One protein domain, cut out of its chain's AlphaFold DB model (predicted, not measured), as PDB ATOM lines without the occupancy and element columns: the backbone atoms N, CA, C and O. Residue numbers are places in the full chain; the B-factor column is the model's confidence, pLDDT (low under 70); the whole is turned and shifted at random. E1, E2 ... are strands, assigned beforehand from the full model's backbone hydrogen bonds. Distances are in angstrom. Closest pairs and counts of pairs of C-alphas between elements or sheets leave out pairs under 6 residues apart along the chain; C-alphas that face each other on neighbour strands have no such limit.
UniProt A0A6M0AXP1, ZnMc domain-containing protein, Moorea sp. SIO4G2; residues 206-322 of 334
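AT A GLANCE: This is residues 206 to 322 of the 334 residues of the protein "ZnMc domain-containing protein" of Moorea sp. SIO4G2 (UniProt A0A6M0AXP1). Picture a sandwich, two sheets face to face with their strands nearly aligned: E3 E2 E1 E5 E11 E13 over E4 E10 E7 E6 E12. Much of it is wound in stacked turns, as E4, E5 and E6, then E10 to E13, pass from sheet to sheet, while the hairpin of E8 and E9 sticks out as an arm along the longest axis. The printed part has 117 residues and thirteen named strands, E1 to E13 in order, with no named helix; the class is all strand, though under half of the residues, 48, are in named strands. Both large sheets are mixed, in the orders just given, and the small sheet of E8 and E9 is antiparallel. The whole is compact, with a radius of gyration of the C-alphas of 14.8 A and spans of 46 by 32 by 26 A.

HOW THE PARTS SIT: Start at E1, residues 206 to 210, with E2, 213 to 215, and E3, 220 to 222: a meander, each strand the antiparallel neighbour of the one before. Look for N 207 and O 215 at 2.8 A, and N 221 and O 214 at 2.8 A. E1 is staggered: its residues 206 to 207 pair with E5, residues 238 to 241, parallel at 25 degrees, with N 206 and O 239 at 2.8 A. Beside E5 runs E11, residues 299 to 303, parallel, with N 240 and O 301 at 2.9 A; the edge strand E13, 319 to 321, follows, parallel to E11, with N 302 and O 319 at 2.9 A. In the other sheet, E4, residues 228 to 231, is parallel to E10, 290 to 293, with N 231 and O 292 at 2.8 A. E7, residues 261 to 264, is antiparallel to E10, with N 262 and O 291 at 2.8 A, and forms a hairpin with E6, 252 to 255, with N 253 and O 263 at 2.8 A. E12, residues 310 to 312, is parallel to E6, with N 254 and O 310 at 2.8 A. The facing parts of the two sheets are 9.8 A centre to centre, their planes 2 degrees apart. The hairpin of E8, residues 271 to 273, and E9, 284 to 286, has N 284 and O 273 at 2.9 A; E8 is apart from E7, and E9 from E10.

IN THESE COORDINATES: Find C-alpha 206 at (-8.063, -26.002, 35.556); from there E1 runs 11.3 A to C-alpha 210. E4 spans 10.3 A and E11 11.3 A. E13 ends at C-alpha 321, (-8.801, -32.830, 22.961).

THE WHOLE: The C-alphas of Ser 218 and Ser 280, the two farthest apart, are 47.8 A apart. The printed part has no cut, and no link is long. Mean pLDDT of the printed part is 96.8; no printed residue is under 70.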
ATOM      1  N   TYR A 206      -8.549 -25.316  34.369       98.75
ATOM      2  CA  TYR A 206      -8.063 -26.002  35.556       98.75
ATOM      3  C   TYR A 206      -7.046 -27.068  35.149       98.75
ATOM      4  O   TYR A 206      -7.421 -28.114  34.623       98.75
ATOM      5  N   SER A 207      -5.761 -26.793  35.370       98.69
ATOM      6  CA  SER A 207      -4.642 -27.670  35.013       98.69
ATOM      7  C   SER A 207      -4.273 -28.581  36.178       98.69
ATOM      8  O   SER A 207      -3.819 -28.103  37.216       98.69
ATOM      9  N   PHE A 208      -4.434 -29.891  36.001       98.75
ATOM     10  CA  PHE A 208      -4.205 -30.901  37.033       98.75
ATOM     11  C   PHE A 208      -2.822 -31.543  36.905       98.75
ATOM     12  O   PHE A 208      -2.529 -32.209  35.912       98.75
ATOM     13  N   ASP A 209      -2.021 -31.459  37.969       98.19
ATOM     14  CA  ASP A 209      -0.786 -32.252  38.100       98.19
ATOM     15  C   ASP A 209      -1.036 -33.578  38.845       98.19
ATOM     16  O   ASP A 209      -0.256 -34.529  38.769       98.19
ATOM     17  N   SER A 210      -2.156 -33.671  39.566       98.44
ATOM     18  CA  SER A 210      -2.715 -34.924  40.077       98.44
ATOM     19  C   SER A 210      -4.226 -34.778  40.248       98.44
ATOM     20  O   SER A 210      -4.728 -33.668  40.336       98.44
ATOM     21  N   VAL A 211      -4.976 -35.872  40.408       98.50
ATOM     22  CA  VAL A 211      -6.445 -35.809  40.609       98.50
ATOM     23  C   VAL A 211      -6.895 -35.101  41.900       98.50
ATOM     24  O   VAL A 211      -8.088 -34.970  42.162       98.50
ATOM     25  N   TYR A 212      -5.951 -34.671  42.732       97.81
ATOM     26  CA  TYR A 212      -6.166 -33.957  43.988       97.81
ATOM     27  C   TYR A 212      -5.259 -32.717  44.117       97.81
ATOM     28  O   TYR A 212      -5.075 -32.214  45.224       97.81
ATOM     29  N   TYR A 213      -4.672 -32.248  43.009       98.56
ATOM     30  CA  TYR A 213      -3.891 -31.011  42.935       98.56
ATOM     31  C   TYR A 213      -4.024 -30.380  41.547       98.56
ATOM     32  O   TYR A 213      -3.695 -31.027  40.546       98.56
ATOM     33  N   TYR A 214      -4.462 -29.127  41.492       98.69
ATOM     34  CA  TYR A 214      -4.623 -28.378  40.247       98.69
ATOM     35  C   TYR A 214      -4.400 -26.881  40.463       98.69
ATOM     36  O   TYR A 214      -4.458 -26.399  41.590       98.69
ATOM     37  N   THR A 215      -4.195 -26.139  39.380       98.38
ATOM     38  CA  THR A 215      -4.173 -24.670  39.366       98.38
ATOM     39  C   THR A 215      -5.165 -24.139  38.340       98.38
ATOM     40  O   THR A 215      -5.383 -24.773  37.309       98.38
ATOM     41  N   ASP A 216      -5.754 -22.974  38.600       97.62
ATOM     42  CA  ASP A 216      -6.531 -22.211  37.611       97.62
ATOM     43  C   ASP A 216      -5.697 -21.116  36.910       97.62
ATOM     44  O   ASP A 216      -6.216 -20.279  36.172       97.62
ATOM     45  N   GLY A 217      -4.382 -21.101  37.159       96.19
ATOM     46  CA  GLY A 217      -3.442 -20.086  36.685       96.19
ATOM     47  C   GLY A 217      -3.285 -18.880  37.617       96.19
ATOM     48  O   GLY A 217      -2.338 -18.109  37.436       96.19
ATOM     49  N   SER A 218      -4.162 -18.718  38.611       95.31
ATOM     50  CA  SER A 218      -4.075 -17.679  39.642       95.31
ATOM     51  C   SER A 218      -3.668 -18.244  41.003       95.31
ATOM     52  O   SER A 218      -2.802 -17.668  41.664       95.31
ATOM     53  N   GLU A 219      -4.228 -19.393  41.377       95.75
ATOM     54  CA  GLU A 219      -3.996 -20.066  42.653       95.75
ATOM     55  C   GLU A 219      -3.745 -21.567  42.454       95.75
ATOM     56  O   GLU A 219      -4.103 -22.157  41.429       95.75
ATOM     57  N   ASP A 220      -3.104 -22.179  43.450       97.00
ATOM     58  CA  ASP A 220      -2.939 -23.626  43.563       97.00
ATOM     59  C   ASP A 220      -3.993 -24.189  44.526       97.00
ATOM     60  O   ASP A 220      -4.230 -23.643  45.607       97.00
ATOM     61  N   TYR A 221      -4.579 -25.325  44.165       97.69
ATOM     62  CA  TYR A 221      -5.607 -26.021  44.930       97.69
ATOM     63  C   TYR A 221      -5.184 -27.459  45.201       97.69
ATOM     64  O   TYR A 221      -4.531 -28.105  44.379       97.69
ATOM     65  N   GLY A 222      -5.626 -28.001  46.333       96.94
ATOM     66  CA  GLY A 222      -5.379 -29.392  46.686       96.94
ATOM     67  C   GLY A 222      -4.207 -29.591  47.636       96.94
ATOM     68  O   GLY A 222      -3.925 -28.769  48.506       96.94
ATOM     69  N   ALA A 223      -3.550 -30.742  47.513       94.25
ATOM     70  CA  ALA A 223      -2.428 -31.113  48.367       94.25
ATOM     71  C   ALA A 223      -1.410 -31.983  47.623       94.25
ATOM     72  O   ALA A 223      -1.696 -32.596  46.601       94.25
ATOM     73  N   THR A 224      -0.216 -32.127  48.191       91.25
ATOM     74  CA  THR A 224       0.840 -33.002  47.644       91.25
ATOM     75  C   THR A 224       0.633 -34.489  47.960       91.25
ATOM     76  O   THR A 224       1.423 -35.340  47.548       91.25
ATOM     77  N   LYS A 225      -0.431 -34.826  48.694       95.06
ATOM     78  CA  LYS A 225      -0.818 -36.186  49.082       95.06
ATOM     79  C   LYS A 225      -2.276 -36.445  48.685       95.06
ATOM     80  O   LYS A 225      -3.038 -35.487  48.608       95.06
ATOM     81  N   PRO A 226      -2.691 -37.713  48.507       97.56
ATOM     82  CA  PRO A 226      -4.079 -38.029  48.194       97.56
ATOM     83  C   PRO A 226      -5.052 -37.476  49.241       97.56
ATOM     84  O   PRO A 226      -4.941 -37.804  50.426       97.56
ATOM     85  N   ILE A 227      -6.012 -36.673  48.784       98.31
ATOM     86  CA  ILE A 227      -7.074 -36.042  49.582       98.31
ATOM     87  C   ILE A 227      -8.411 -36.111  48.846       98.31
ATOM     88  O   ILE A 227      -8.484 -36.609  47.720       98.31
ATOM     89  N   LYS A 228      -9.471 -35.618  49.487       98.75
ATOM     90  CA  LYS A 228     -10.723 -35.261  48.813       98.75
ATOM     91  C   LYS A 228     -10.913 -33.749  48.837       98.75
ATOM     92  O   LYS A 228     -10.572 -33.103  49.826       98.75
ATOM     93  N   GLN A 229     -11.453 -33.195  47.768       98.75
ATOM     94  CA  GLN A 229     -11.815 -31.782  47.683       98.75
ATOM     95  C   GLN A 229     -12.958 -31.597  46.695       98.75
ATOM     96  O   GLN A 229     -13.265 -32.525  45.942       98.75
ATOM     97  N   THR A 230     -13.536 -30.402  46.666       98.81
ATOM     98  CA  THR A 230     -14.560 -30.034  45.689       98.81
ATOM     99  C   THR A 230     -14.168 -28.775  44.929       98.81
ATOM    100  O   THR A 230     -13.839 -27.753  45.529       98.81
ATOM    101  N   LEU A 231     -14.238 -28.852  43.605       98.62
ATOM    102  CA  LEU A 231     -14.061 -27.733  42.692       98.62
ATOM    103  C   LEU A 231     -15.418 -27.052  42.469       98.62
ATOM    104  O   LEU A 231     -16.409 -27.728  42.189       98.62
ATOM    105  N   TRP A 232     -15.442 -25.725  42.594       98.00
ATOM    106  CA  TRP A 232     -16.568 -24.864  42.237       98.00
ATOM    107  C   TRP A 232     -16.126 -23.827  41.204       98.00
ATOM    108  O   TRP A 232     -15.068 -23.211  41.351       98.00
ATOM    109  N   ASP A 233     -16.956 -23.645  40.188       98.06
ATOM    110  CA  ASP A 233     -16.901 -22.535  39.246       98.06
ATOM    111  C   ASP A 233     -18.340 -22.067  38.995       98.06
ATOM    112  O   ASP A 233     -19.251 -22.890  38.860       98.06
ATOM    113  N   SER A 234     -18.542 -20.751  38.975       97.12
ATOM    114  CA  SER A 234     -19.859 -20.122  38.847       97.12
ATOM    115  C   SER A 234     -20.279 -19.783  37.411       97.12
ATOM    116  O   SER A 234     -21.422 -19.365  37.213       97.12
ATOM    117  N   GLY A 235     -19.414 -19.929  36.400       96.44
ATOM    118  CA  GLY A 235     -19.768 -19.582  35.021       96.44
ATOM    119  C   GLY A 235     -18.641 -19.731  33.996       96.44
ATOM    120  O   GLY A 235     -17.554 -20.178  34.305       96.44
ATOM    121  N   GLY A 236     -18.911 -19.353  32.745       97.00
ATOM    122  CA  GLY A 236     -17.910 -19.384  31.670       97.00
ATOM    123  C   GLY A 236     -17.738 -20.736  30.963       97.00
ATOM    124  O   GLY A 236     -18.385 -21.737  31.278       97.00
ATOM    125  N   GLU A 237     -16.887 -20.745  29.935       97.56
ATOM    126  CA  GLU A 237     -16.551 -21.924  29.130       97.56
ATOM    127  C   GLU A 237     -15.317 -22.640  29.703       97.56
ATOM    128  O   GLU A 237     -14.187 -22.493  29.228       97.56
ATOM    129  N   ASN A 238     -15.536 -23.426  30.758       98.25
ATOM    130  CA  ASN A 238     -14.446 -24.007  31.546       98.25
ATOM    131  C   ASN A 238     -13.810 -25.263  30.940       98.25
ATOM    132  O   ASN A 238     -14.475 -26.088  30.297       98.25
ATOM    133  N   THR A 239     -12.512 -25.432  31.204       98.69
ATOM    134  CA  THR A 239     -11.677 -26.533  30.707       98.69
ATOM    135  C   THR A 239     -11.045 -27.311  31.856       98.69
ATOM    136  O   THR A 239     -10.365 -26.727  32.696       98.69
ATOM    137  N   LEU A 240     -11.209 -28.634  31.854       98.75
ATOM    138  CA  LEU A 240     -10.402 -29.550  32.660       98.75
ATOM    139  C   LEU A 240      -9.177 -29.971  31.844       98.75
ATOM    140  O   LEU A 240      -9.321 -30.634  30.816       98.75
ATOM    141  N   ASP A 241      -7.979 -29.582  32.268       98.56
ATOM    142  CA  ASP A 241      -6.733 -29.948  31.597       98.56
ATOM    143  C   ASP A 241      -5.976 -31.018  32.394       98.56
ATOM    144  O   ASP A 241      -5.436 -30.764  33.471       98.56
ATOM    145  N   PHE A 242      -5.945 -32.232  31.844       98.00
ATOM    146  CA  PHE A 242      -5.288 -33.402  32.419       98.00
ATOM    147  C   PHE A 242      -3.976 -33.762  31.717       98.00
ATOM    148  O   PHE A 242      -3.403 -34.821  31.985       98.00
ATOM    149  N   SER A 243      -3.468 -32.895  30.837       95.69
ATOM    150  CA  SER A 243      -2.276 -33.171  30.026       95.69
ATOM    151  C   SER A 243      -1.000 -33.362  30.859       95.69
ATOM    152  O   SER A 243      -0.091 -34.083  30.438       95.69
ATOM    153  N   ASN A 244      -0.953 -32.789  32.066       96.06
ATOM    154  CA  ASN A 244       0.153 -32.941  33.014       96.06
ATOM    155  C   ASN A 244       0.054 -34.194  33.898       96.06
ATOM    156  O   ASN A 244       1.009 -34.513  34.612       96.06
ATOM    157  N   LEU A 245      -1.063 -34.931  33.867       96.50
ATOM    158  CA  LEU A 245      -1.192 -36.142  34.667       96.50
ATOM    159  C   LEU A 245      -0.190 -37.210  34.213       96.50
ATOM    160  O   LEU A 245      -0.032 -37.511  33.026       96.50
ATOM    161  N   ALA A 246       0.465 -37.839  35.189       94.88
ATOM    162  CA  ALA A 246       1.364 -38.954  34.924       94.88
ATOM    163  C   ALA A 246       0.615 -40.129  34.271       94.88
ATOM    164  O   ALA A 246      -0.525 -40.426  34.632       94.88
ATOM    165  N   PHE A 247       1.285 -40.848  33.369       93.88
ATOM    166  CA  PHE A 247       0.736 -42.064  32.770       93.88
ATOM    167  C   PHE A 247       0.401 -43.127  33.830       93.88
ATOM    168  O   PHE A 247       1.267 -43.513  34.624       93.88
ATOM    169  N   LEU A 248      -0.820 -43.665  33.784       94.12
ATOM    170  CA  LEU A 248      -1.270 -44.796  34.587       94.12
ATOM    171  C   LEU A 248      -1.794 -45.915  33.687       94.12
ATOM    172  O   LEU A 248      -2.758 -45.733  32.955       94.12
ATOM    173  N   ASN A 249      -1.260 -47.129  33.847       92.94
ATOM    174  CA  ASN A 249      -1.764 -48.315  33.132       92.94
ATOM    175  C   ASN A 249      -3.244 -48.632  33.415       92.94
ATOM    176  O   ASN A 249      -3.846 -49.423  32.700       92.94
ATOM    177  N   THR A 250      -3.796 -48.120  34.516       94.50
ATOM    178  CA  THR A 250      -5.212 -48.289  34.865       94.50
ATOM    179  C   THR A 250      -6.074 -47.121  34.419       94.50
ATOM    180  O   THR A 250      -7.275 -47.196  34.622       94.50
ATOM    181  N   GLY A 251      -5.475 -46.038  33.920       95.38
ATOM    182  CA  GLY A 251      -6.185 -44.818  33.573       95.38
ATOM    183  C   GLY A 251      -6.809 -44.070  34.741       95.38
ATOM    184  O   GLY A 251      -6.713 -44.448  35.924       95.38
ATOM    185  N   TYR A 252      -7.495 -43.005  34.363       98.06
ATOM    186  CA  TYR A 252      -8.265 -42.146  35.238       98.06
ATOM    187  C   TYR A 252      -9.774 -42.321  35.035       98.06
ATOM    188  O   TYR A 252     -10.234 -42.922  34.068       98.06
ATOM    189  N   HIS A 253     -10.543 -41.857  36.015       98.44
ATOM    190  CA  HIS A 253     -11.994 -41.758  35.976       98.44
ATOM    191  C   HIS A 253     -12.351 -40.273  36.038       98.44
ATOM    192  O   HIS A 253     -12.141 -39.634  37.073       98.44
ATOM    193  N   PHE A 254     -12.852 -39.737  34.931       98.50
ATOM    194  CA  PHE A 254     -13.217 -38.334  34.783       98.50
ATOM    195  C   PHE A 254     -14.720 -38.216  34.581       98.50
ATOM    196  O   PHE A 254     -15.207 -38.295  33.458       98.50
ATOM    197  N   ASP A 255     -15.465 -38.027  35.666       98.50
ATOM    198  CA  ASP A 255     -16.881 -37.690  35.571       98.50
ATOM    199  C   ASP A 255     -17.054 -36.169  35.553       98.50
ATOM    200  O   ASP A 255     -16.842 -35.510  36.569       98.50
ATOM    201  N   MET A 256     -17.401 -35.619  34.383       98.19
ATOM    202  CA  MET A 256     -17.572 -34.177  34.165       98.19
ATOM    203  C   MET A 256     -18.941 -33.655  34.615       98.19
ATOM    204  O   MET A 256     -19.224 -32.464  34.444       98.19
ATOM    205  N   ASN A 257     -19.831 -34.526  35.097       98.38
ATOM    206  CA  ASN A 257     -21.127 -34.098  35.601       98.38
ATOM    207  C   ASN A 257     -20.958 -33.320  36.903       98.38
ATOM    208  O   ASN A 257     -20.048 -33.561  37.693       98.38
ATOM    209  N   GLU A 258     -21.894 -32.415  37.157       97.06
ATOM    210  CA  GLU A 258     -22.077 -31.873  38.493       97.06
ATOM    211  C   GLU A 258     -22.319 -33.017  39.501       97.06
ATOM    212  O   GLU A 258     -23.022 -33.989  39.212       97.06
ATOM    213  N   GLY A 259     -21.674 -32.961  40.668       96.56
ATOM    214  CA  GLY A 259     -21.636 -34.076  41.622       96.56
ATOM    215  C   GLY A 259     -20.747 -35.259  41.202       96.56
ATOM    216  O   GLY A 259     -20.603 -36.208  41.977       96.56
ATOM    217  N   GLY A 260     -20.145 -35.211  40.011       98.00
ATOM    218  CA  GLY A 260     -19.149 -36.161  39.526       98.00
ATOM    219  C   GLY A 260     -17.813 -36.033  40.259       98.00
ATOM    220  O   GLY A 260     -17.592 -35.126  41.067       98.00
ATOM    221  N   ILE A 261     -16.899 -36.970  39.998       98.56
ATOM    222  CA  ILE A 261     -15.564 -36.980  40.595       98.56
ATOM    223  C   ILE A 261     -14.468 -37.260  39.567       98.56
ATOM    224  O   ILE A 261     -14.543 -38.195  38.772       98.56
ATOM    225  N   ILE A 262     -13.401 -36.476  39.662       98.81
ATOM    226  CA  ILE A 262     -12.126 -36.662  38.979       98.81
ATOM    227  C   ILE A 262     -11.209 -37.466  39.904       98.81
ATOM    228  O   ILE A 262     -10.844 -37.021  40.997       98.81
ATOM    229  N   THR A 263     -10.856 -38.685  39.501       98.81
ATOM    230  CA  THR A 263     -10.018 -39.592  40.299       98.81
ATOM    231  C   THR A 263      -9.280 -40.614  39.426       98.81
ATOM    232  O   THR A 263      -9.366 -40.589  38.206       98.81
ATOM    233  N   THR A 264      -8.503 -41.517  40.026       98.62
ATOM    234  CA  THR A 264      -7.933 -42.669  39.300       98.62
ATOM    235  C   THR A 264      -8.959 -43.801  39.222       98.62
ATOM    236  O   THR A 264      -9.750 -43.955  40.156       98.62
ATOM    237  N   GLN A 265      -8.919 -44.663  38.197       97.88
ATOM    238  CA  GLN A 265      -9.861 -45.796  38.130       97.88
ATOM    239  C   GLN A 265      -9.761 -46.732  39.349       97.88
ATOM    240  O   GLN A 265     -10.768 -47.263  39.804       97.88
ATOM    241  N   ASN A 266      -8.566 -46.898  39.930       97.94
ATOM    242  CA  ASN A 266      -8.386 -47.697  41.150       97.94
ATOM    243  C   ASN A 266      -9.006 -47.040  42.391       97.94
ATOM    244  O   ASN A 266      -9.463 -47.738  43.296       97.94
ATOM    245  N   ALA A 267      -8.968 -45.709  42.468       98.38
ATOM    246  CA  ALA A 267      -9.506 -44.968  43.600       98.38
ATOM    247  C   ALA A 267     -11.026 -44.792  43.503       98.38
ATOM    248  O   ALA A 267     -11.671 -44.697  44.549       98.38
ATOM    249  N   TYR A 268     -11.603 -44.786  42.296       98.44
ATOM    250  CA  TYR A 268     -13.049 -44.736  42.090       98.44
ATOM    251  C   TYR A 268     -13.734 -45.954  42.717       98.44
ATOM    252  O   TYR A 268     -13.459 -47.095  42.349       98.44
ATOM    253  N   ASN A 269     -14.605 -45.729  43.708       97.56
ATOM    254  CA  ASN A 269     -15.202 -46.801  44.521       97.56
ATOM    255  C   ASN A 269     -14.181 -47.783  45.149       97.56
ATOM    256  O   ASN A 269     -14.536 -48.901  45.530       97.56
ATOM    257  N   GLY A 270     -12.916 -47.362  45.284       97.69
ATOM    258  CA  GLY A 270     -11.820 -48.176  45.817       97.69
ATOM    259  C   GLY A 270     -11.833 -48.306  47.342       97.69
ATOM    260  O   GLY A 270     -11.177 -49.181  47.908       97.69
ATOM    261  N   SER A 271     -12.605 -47.459  48.026       97.88
ATOM    262  CA  SER A 271     -12.813 -47.509  49.470       97.88
ATOM    263  C   SER A 271     -14.198 -48.030  49.816       97.88
ATOM    264  O   SER A 271     -15.133 -48.012  49.018       97.88
ATOM    265  N   SER A 272     -14.343 -48.517  51.044       97.25
ATOM    266  CA  SER A 272     -15.597 -49.104  51.490       97.25
ATOM    267  C   SER A 272     -15.868 -48.877  52.959       97.25
ATOM    268  O   SER A 272     -14.929 -48.855  53.753       97.25
ATOM    269  N   TYR A 273     -17.144 -48.838  53.318       97.50
ATOM    270  CA  TYR A 273     -17.604 -48.645  54.684       97.50
ATOM    271  C   TYR A 273     -18.849 -49.482  54.967       97.50
ATOM    272  O   TYR A 273     -19.492 -50.029  54.069       97.50
ATOM    273  N   LYS A 274     -19.167 -49.590  56.254       97.00
ATOM    274  CA  LYS A 274     -20.483 -49.998  56.734       97.00
ATOM    275  C   LYS A 274     -21.090 -48.768  57.380       97.00
ATOM    276  O   LYS A 274     -20.427 -48.172  58.230       97.00
ATOM    277  N   ALA A 275     -22.281 -48.373  56.950       95.75
ATOM    278  CA  ALA A 275     -22.929 -47.212  57.537       95.75
ATOM    279  C   ALA A 275     -23.194 -47.481  59.027       95.75
ATOM    280  O   ALA A 275     -23.681 -48.550  59.389       95.75
ATOM    281  N   ARG A 276     -22.839 -46.530  59.900       93.94
ATOM    282  CA  ARG A 276     -22.916 -46.697  61.366       93.94
ATOM    283  C   ARG A 276     -24.314 -47.027  61.883       93.94
ATOM    284  O   ARG A 276     -24.436 -47.640  62.937       93.94
ATOM    285  N   THR A 277     -25.337 -46.605  61.152       92.44
ATOM    286  CA  THR A 277     -26.755 -46.767  61.487       92.44
ATOM    287  C   THR A 277     -27.449 -47.831  60.628       92.44
ATOM    288  O   THR A 277     -28.670 -47.962  60.691       92.44
ATOM    289  N   ASP A 278     -26.690 -48.596  59.834       95.06
ATOM    290  CA  ASP A 278     -27.200 -49.712  59.036       95.06
ATOM    291  C   ASP A 278     -26.859 -51.071  59.669       95.06
ATOM    292  O   ASP A 278     -25.762 -51.616  59.516       95.06
ATOM    293  N   ASP A 279     -27.854 -51.672  60.318       93.88
ATOM    294  CA  ASP A 279     -27.740 -52.996  60.936       93.88
ATOM    295  C   ASP A 279     -27.792 -54.156  59.922       93.88
ATOM    296  O   ASP A 279     -27.621 -55.319  60.298       93.88
ATOM    297  N   SER A 280     -28.014 -53.887  58.628       95.50
ATOM    298  CA  SER A 280     -28.070 -54.941  57.603       95.50
ATOM    299  C   SER A 280     -26.708 -55.595  57.342       95.50
ATOM    300  O   SER A 280     -26.633 -56.703  56.805       95.50
ATOM    301  N   GLY A 281     -25.619 -54.917  57.725       90.44
ATOM    302  CA  GLY A 281     -24.250 -55.339  57.446       90.44
ATOM    303  C   GLY A 281     -23.814 -55.104  55.998       90.44
ATOM    304  O   GLY A 281     -22.752 -55.609  55.609       90.44
ATOM    305  N   THR A 282     -24.603 -54.353  55.221       97.12
ATOM    306  CA  THR A 282     -24.288 -53.985  53.840       97.12
ATOM    307  C   THR A 282     -22.972 -53.217  53.785       97.12
ATOM    308  O   THR A 282     -22.656 -52.379  54.629       97.12
ATOM    309  N   LYS A 283     -22.161 -53.556  52.783       97.50
ATOM    310  CA  LYS A 283     -20.906 -52.875  52.493       97.50
ATOM    311  C   LYS A 283     -21.152 -51.889  51.358       97.50
ATOM    312  O   LYS A 283     -21.497 -52.309  50.256       97.50
ATOM    313  N   TYR A 284     -20.944 -50.613  51.637       98.06
ATOM    314  CA  TYR A 284     -21.045 -49.528  50.668       98.06
ATOM    315  C   TYR A 284     -19.660 -49.175  50.133       98.06
ATOM    316  O   TYR A 284     -18.647 -49.447  50.788       98.06
ATOM    317  N   LEU A 285     -19.619 -48.597  48.935       98.12
ATOM    318  CA  LEU A 285     -18.394 -48.157  48.276       98.12
ATOM    319  C   LEU A 285     -18.381 -46.636  48.158       98.12
ATOM    320  O   LEU A 285     -19.430 -46.000  48.124       98.12
ATOM    321  N   THR A 286     -17.180 -46.074  48.142       98.12
ATOM    322  CA  THR A 286     -16.936 -44.661  47.857       98.12
ATOM    323  C   THR A 286     -15.516 -44.487  47.331       98.12
ATOM    324  O   THR A 286     -14.668 -45.375  47.490       98.12
ATOM    325  N   SER A 287     -15.241 -43.352  46.701       98.25
ATOM    326  CA  SER A 287     -13.914 -43.051  46.180       98.25
ATOM    327  C   SER A 287     -12.894 -42.831  47.300       98.25
ATOM    328  O   SER A 287     -13.190 -42.233  48.337       98.25
ATOM    329  N   GLU A 288     -11.669 -43.326  47.102       98.25
ATOM    330  CA  GLU A 288     -10.592 -43.159  48.083       98.25
ATOM    331  C   GLU A 288     -10.115 -41.704  48.158       98.25
ATOM    332  O   GLU A 288      -9.893 -41.189  49.247       98.25
ATOM    333  N   SER A 289      -9.957 -41.035  47.018       98.56
ATOM    334  CA  SER A 289      -9.438 -39.665  46.897       98.56
ATOM    335  C   SER A 289      -9.874 -39.065  45.562       98.56
ATOM    336  O   SER A 289     -10.348 -39.810  44.701       98.56
ATOM    337  N   GLY A 290      -9.703 -37.760  45.374       98.50
ATOM    338  CA  GLY A 290      -9.997 -37.075  44.117       98.50
ATOM    339  C   GLY A 290     -10.611 -35.695  44.315       98.50
ATOM    340  O   GLY A 290     -10.767 -35.218  45.440       98.50
ATOM    341  N   THR A 291     -10.980 -35.084  43.198       98.88
ATOM    342  CA  THR A 291     -11.623 -33.771  43.139       98.88
ATOM    343  C   THR A 291     -13.049 -33.962  42.647       98.88
ATOM    344  O   THR A 291     -13.258 -34.374  41.510       98.88
ATOM    345  N   ALA A 292     -14.026 -33.727  43.515       98.75
ATOM    346  CA  ALA A 292     -15.433 -33.717  43.141       98.75
ATOM    347  C   ALA A 292     -15.796 -32.392  42.455       98.75
ATOM    348  O   ALA A 292     -15.142 -31.375  42.689       98.75
ATOM    349  N   ILE A 293     -16.840 -32.397  41.633       98.75
ATOM    350  CA  ILE A 293     -17.382 -31.200  40.982       98.75
ATOM    351  C   ILE A 293     -18.637 -30.782  41.750       98.75
ATOM    352  O   ILE A 293     -19.545 -31.593  41.938       98.75
ATOM    353  N   ALA A 294     -18.680 -29.545  42.243       98.44
ATOM    354  CA  ALA A 294     -19.852 -29.017  42.937       98.44
ATOM    355  C   ALA A 294     -21.096 -28.998  42.027       98.44
ATOM    356  O   ALA A 294     -20.997 -28.981  40.798       98.44
ATOM    357  N   PHE A 295     -22.282 -29.018  42.643       97.88
ATOM    358  CA  PHE A 295     -23.537 -28.789  41.919       97.88
ATOM    359  C   PHE A 295     -23.539 -27.411  41.273       97.88
ATOM    360  O   PHE A 295     -22.955 -26.510  41.855       97.88
ATOM    361  N   ASP A 296     -24.174 -27.270  40.108       95.69
ATOM    362  CA  ASP A 296     -24.230 -26.050  39.286       95.69
ATOM    363  C   ASP A 296     -22.893 -25.609  38.636       95.69
ATOM    364  O   ASP A 296     -22.852 -24.596  37.939       95.69
ATOM    365  N   THR A 297     -21.810 -26.386  38.770       97.69
ATOM    366  CA  THR A 297     -20.561 -26.196  38.007       97.69
ATOM    367  C   THR A 297     -20.601 -26.967  36.685       97.69
ATOM    368  O   THR A 297     -20.867 -28.170  36.662       97.69
ATOM    369  N   ILE A 298     -20.286 -26.295  35.570       97.81
ATOM    370  CA  ILE A 298     -20.317 -26.887  34.223       97.81
ATOM    371  C   ILE A 298     -18.949 -26.771  33.546       97.81
ATOM    372  O   ILE A 298     -18.395 -25.682  33.405       97.81
ATOM    373  N   PHE A 299     -18.447 -27.902  33.047       98.25
ATOM    374  CA  PHE A 299     -17.259 -27.960  32.195       98.25
ATOM    375  C   PHE A 299     -17.623 -28.254  30.747       98.25
ATOM    376  O   PHE A 299     -18.397 -29.170  30.463       98.25
ATOM    377  N   HIS A 300     -17.014 -27.506  29.834       98.31
ATOM    378  CA  HIS A 300     -17.265 -27.603  28.399       98.31
ATOM    379  C   HIS A 300     -16.148 -28.374  27.705       98.31
ATOM    380  O   HIS A 300     -16.405 -29.133  26.777       98.31
ATOM    381  N   ASN A 301     -14.917 -28.245  28.190       98.25
ATOM    382  CA  ASN A 301     -13.755 -28.813  27.525       98.25
ATOM    383  C   ASN A 301     -12.986 -29.756  28.450       98.25
ATOM    384  O   ASN A 301     -12.891 -29.527  29.658       98.25
ATOM    385  N   LEU A 302     -12.395 -30.789  27.858       97.81
ATOM    386  CA  LEU A 302     -11.456 -31.685  28.518       97.81
ATOM    387  C   LEU A 302     -10.231 -31.892  27.617       97.81
ATOM    388  O   LEU A 302     -10.355 -32.228  26.432       97.81
ATOM    389  N   ILE A 303      -9.040 -31.677  28.171       96.44
ATOM    390  CA  ILE A 303      -7.761 -32.044  27.553       96.44
ATOM    391  C   ILE A 303      -7.291 -33.325  28.233       96.44
ATOM    392  O   ILE A 303      -7.089 -33.340  29.445       96.44
ATOM    393  N   ASN A 304      -7.173 -34.403  27.463       93.50
ATOM    394  CA  ASN A 304      -6.934 -35.737  28.007       93.50
ATOM    395  C   ASN A 304      -5.539 -35.911  28.604       93.50
ATOM    396  O   ASN A 304      -4.593 -35.196  28.258       93.50
ATOM    397  N   SER A 305      -5.426 -36.918  29.471       94.12
ATOM    398  CA  SER A 305      -4.135 -37.401  29.936       94.12
ATOM    399  C   SER A 305      -3.445 -38.257  28.864       94.12
ATOM    400  O   SER A 305      -3.940 -38.451  27.755       94.12
ATOM    401  N   SER A 306      -2.266 -38.784  29.199       92.81
ATOM    402  CA  SER A 306      -1.559 -39.774  28.372       92.81
ATOM    403  C   SER A 306      -1.944 -41.231  28.676       92.81
ATOM    404  O   SER A 306      -1.249 -42.148  28.238       92.81
ATOM    405  N   SER A 307      -2.977 -41.460  29.488       92.81
ATOM    406  CA  SER A 307      -3.422 -42.793  29.919       92.81
ATOM    407  C   SER A 307      -4.650 -43.263  29.136       92.81
ATOM    408  O   SER A 307      -5.090 -42.571  28.225       92.81
ATOM    409  N   ASP A 308      -5.166 -44.442  29.499       92.00
ATOM    410  CA  ASP A 308      -6.403 -44.996  28.945       92.00
ATOM    411  C   ASP A 308      -7.571 -44.680  29.890       92.00
ATOM    412  O   ASP A 308      -7.830 -45.415  30.851       92.00
ATOM    413  N   ASP A 309      -8.242 -43.556  29.666       94.31
ATOM    414  CA  ASP A 309      -9.155 -42.945  30.628       94.31
ATOM    415  C   ASP A 309     -10.618 -43.372  30.427       94.31
ATOM    416  O   ASP A 309     -11.078 -43.711  29.336       94.31
ATOM    417  N   TYR A 310     -11.382 -43.369  31.520       96.12
ATOM    418  CA  TYR A 310     -12.836 -43.514  31.497       96.12
ATOM    419  C   TYR A 310     -13.472 -42.155  31.762       96.12
ATOM    420  O   TYR A 310     -13.351 -41.616  32.865       96.12
ATOM    421  N   ILE A 311     -14.150 -41.614  30.760       97.06
ATOM    422  CA  ILE A 311     -14.628 -40.237  30.740       97.06
ATOM    423  C   ILE A 311     -16.148 -40.257  30.650       97.06
ATOM    424  O   ILE A 311     -16.717 -40.891  29.772       97.06
ATOM    425  N   ILE A 312     -16.819 -39.548  31.550       98.00
ATOM    426  CA  ILE A 312     -18.267 -39.362  31.505       98.00
ATOM    427  C   ILE A 312     -18.528 -37.905  31.136       98.00
ATOM    428  O   ILE A 312     -18.285 -36.994  31.927       98.00
ATOM    429  N   ALA A 313     -19.024 -37.704  29.917       97.19
ATOM    430  CA  ALA A 313     -19.510 -36.415  29.439       97.19
ATOM    431  C   ALA A 313     -20.683 -35.908  30.299       97.19
ATOM    432  O   ALA A 313     -21.437 -36.698  30.878       97.19
ATOM    433  N   ASN A 314     -20.863 -34.590  30.344       97.31
ATOM    434  CA  ASN A 314     -22.021 -33.975  30.987       97.31
ATOM    435  C   ASN A 314     -23.077 -33.571  29.947       97.31
ATOM    436  O   ASN A 314     -23.033 -33.972  28.784       97.31
ATOM    437  N   SER A 315     -24.098 -32.830  30.380       95.12
ATOM    438  CA  SER A 315     -25.201 -32.431  29.496       95.12
ATOM    439  C   SER A 315     -24.872 -31.256  28.560       95.12
ATOM    440  O   SER A 315     -25.681 -30.944  27.680       95.12
ATOM    441  N   ALA A 316     -23.711 -30.614  28.725       95.94
ATOM    442  CA  ALA A 316     -23.247 -29.538  27.857       95.94
ATOM    443  C   ALA A 316     -22.665 -30.080  26.538       95.94
ATOM    444  O   ALA A 316     -22.526 -31.283  26.314       95.94
ATOM    445  N   ALA A 317     -22.326 -29.174  25.621       95.88
ATOM    446  CA  ALA A 317     -21.640 -29.536  24.386       95.88
ATOM    447  C   ALA A 317     -20.145 -29.765  24.665       95.88
ATOM    448  O   ALA A 317     -19.350 -28.840  24.524       95.88
ATOM    449  N   ASN A 318     -19.770 -30.983  25.068       97.31
ATOM    450  CA  ASN A 318     -18.387 -31.255  25.458       97.31
ATOM    451  C   ASN A 318     -17.418 -31.344  24.267       97.31
ATOM    452  O   ASN A 318     -17.714 -31.984  23.253       97.31
ATOM    453  N   ILE A 319     -16.231 -30.748  24.417       95.94
ATOM    454  CA  ILE A 319     -15.105 -30.866  23.483       95.94
ATOM    455  C   ILE A 319     -13.961 -31.619  24.162       95.94
ATOM    456  O   ILE A 319     -13.411 -31.173  25.166       95.94
ATOM    457  N   PHE A 320     -13.561 -32.737  23.559       94.12
ATOM    458  CA  PHE A 320     -12.430 -33.550  24.005       94.12
ATOM    459  C   PHE A 320     -11.223 -33.326  23.092       94.12
ATOM    460  O   PHE A 320     -11.350 -33.326  21.864       94.12
ATOM    461  N   SER A 321     -10.046 -33.126  23.681       92.31
ATOM    462  CA  SER A 321      -8.801 -32.830  22.961       92.31
ATOM    463  C   SER A 321      -7.581 -33.484  23.627       92.31
ATOM    464  O   SER A 321      -7.731 -34.266  24.557       92.31
ATOM    465  N   GLY A 322      -6.367 -33.237  23.123       84.56
ATOM    466  CA  GLY A 322      -5.141 -33.888  23.618       84.56
ATOM    467  C   GLY A 322      -4.742 -35.168  22.868       84.56
ATOM    468  O   GLY A 322      -3.669 -35.709  23.110       84.56
TER     469      GLY A 322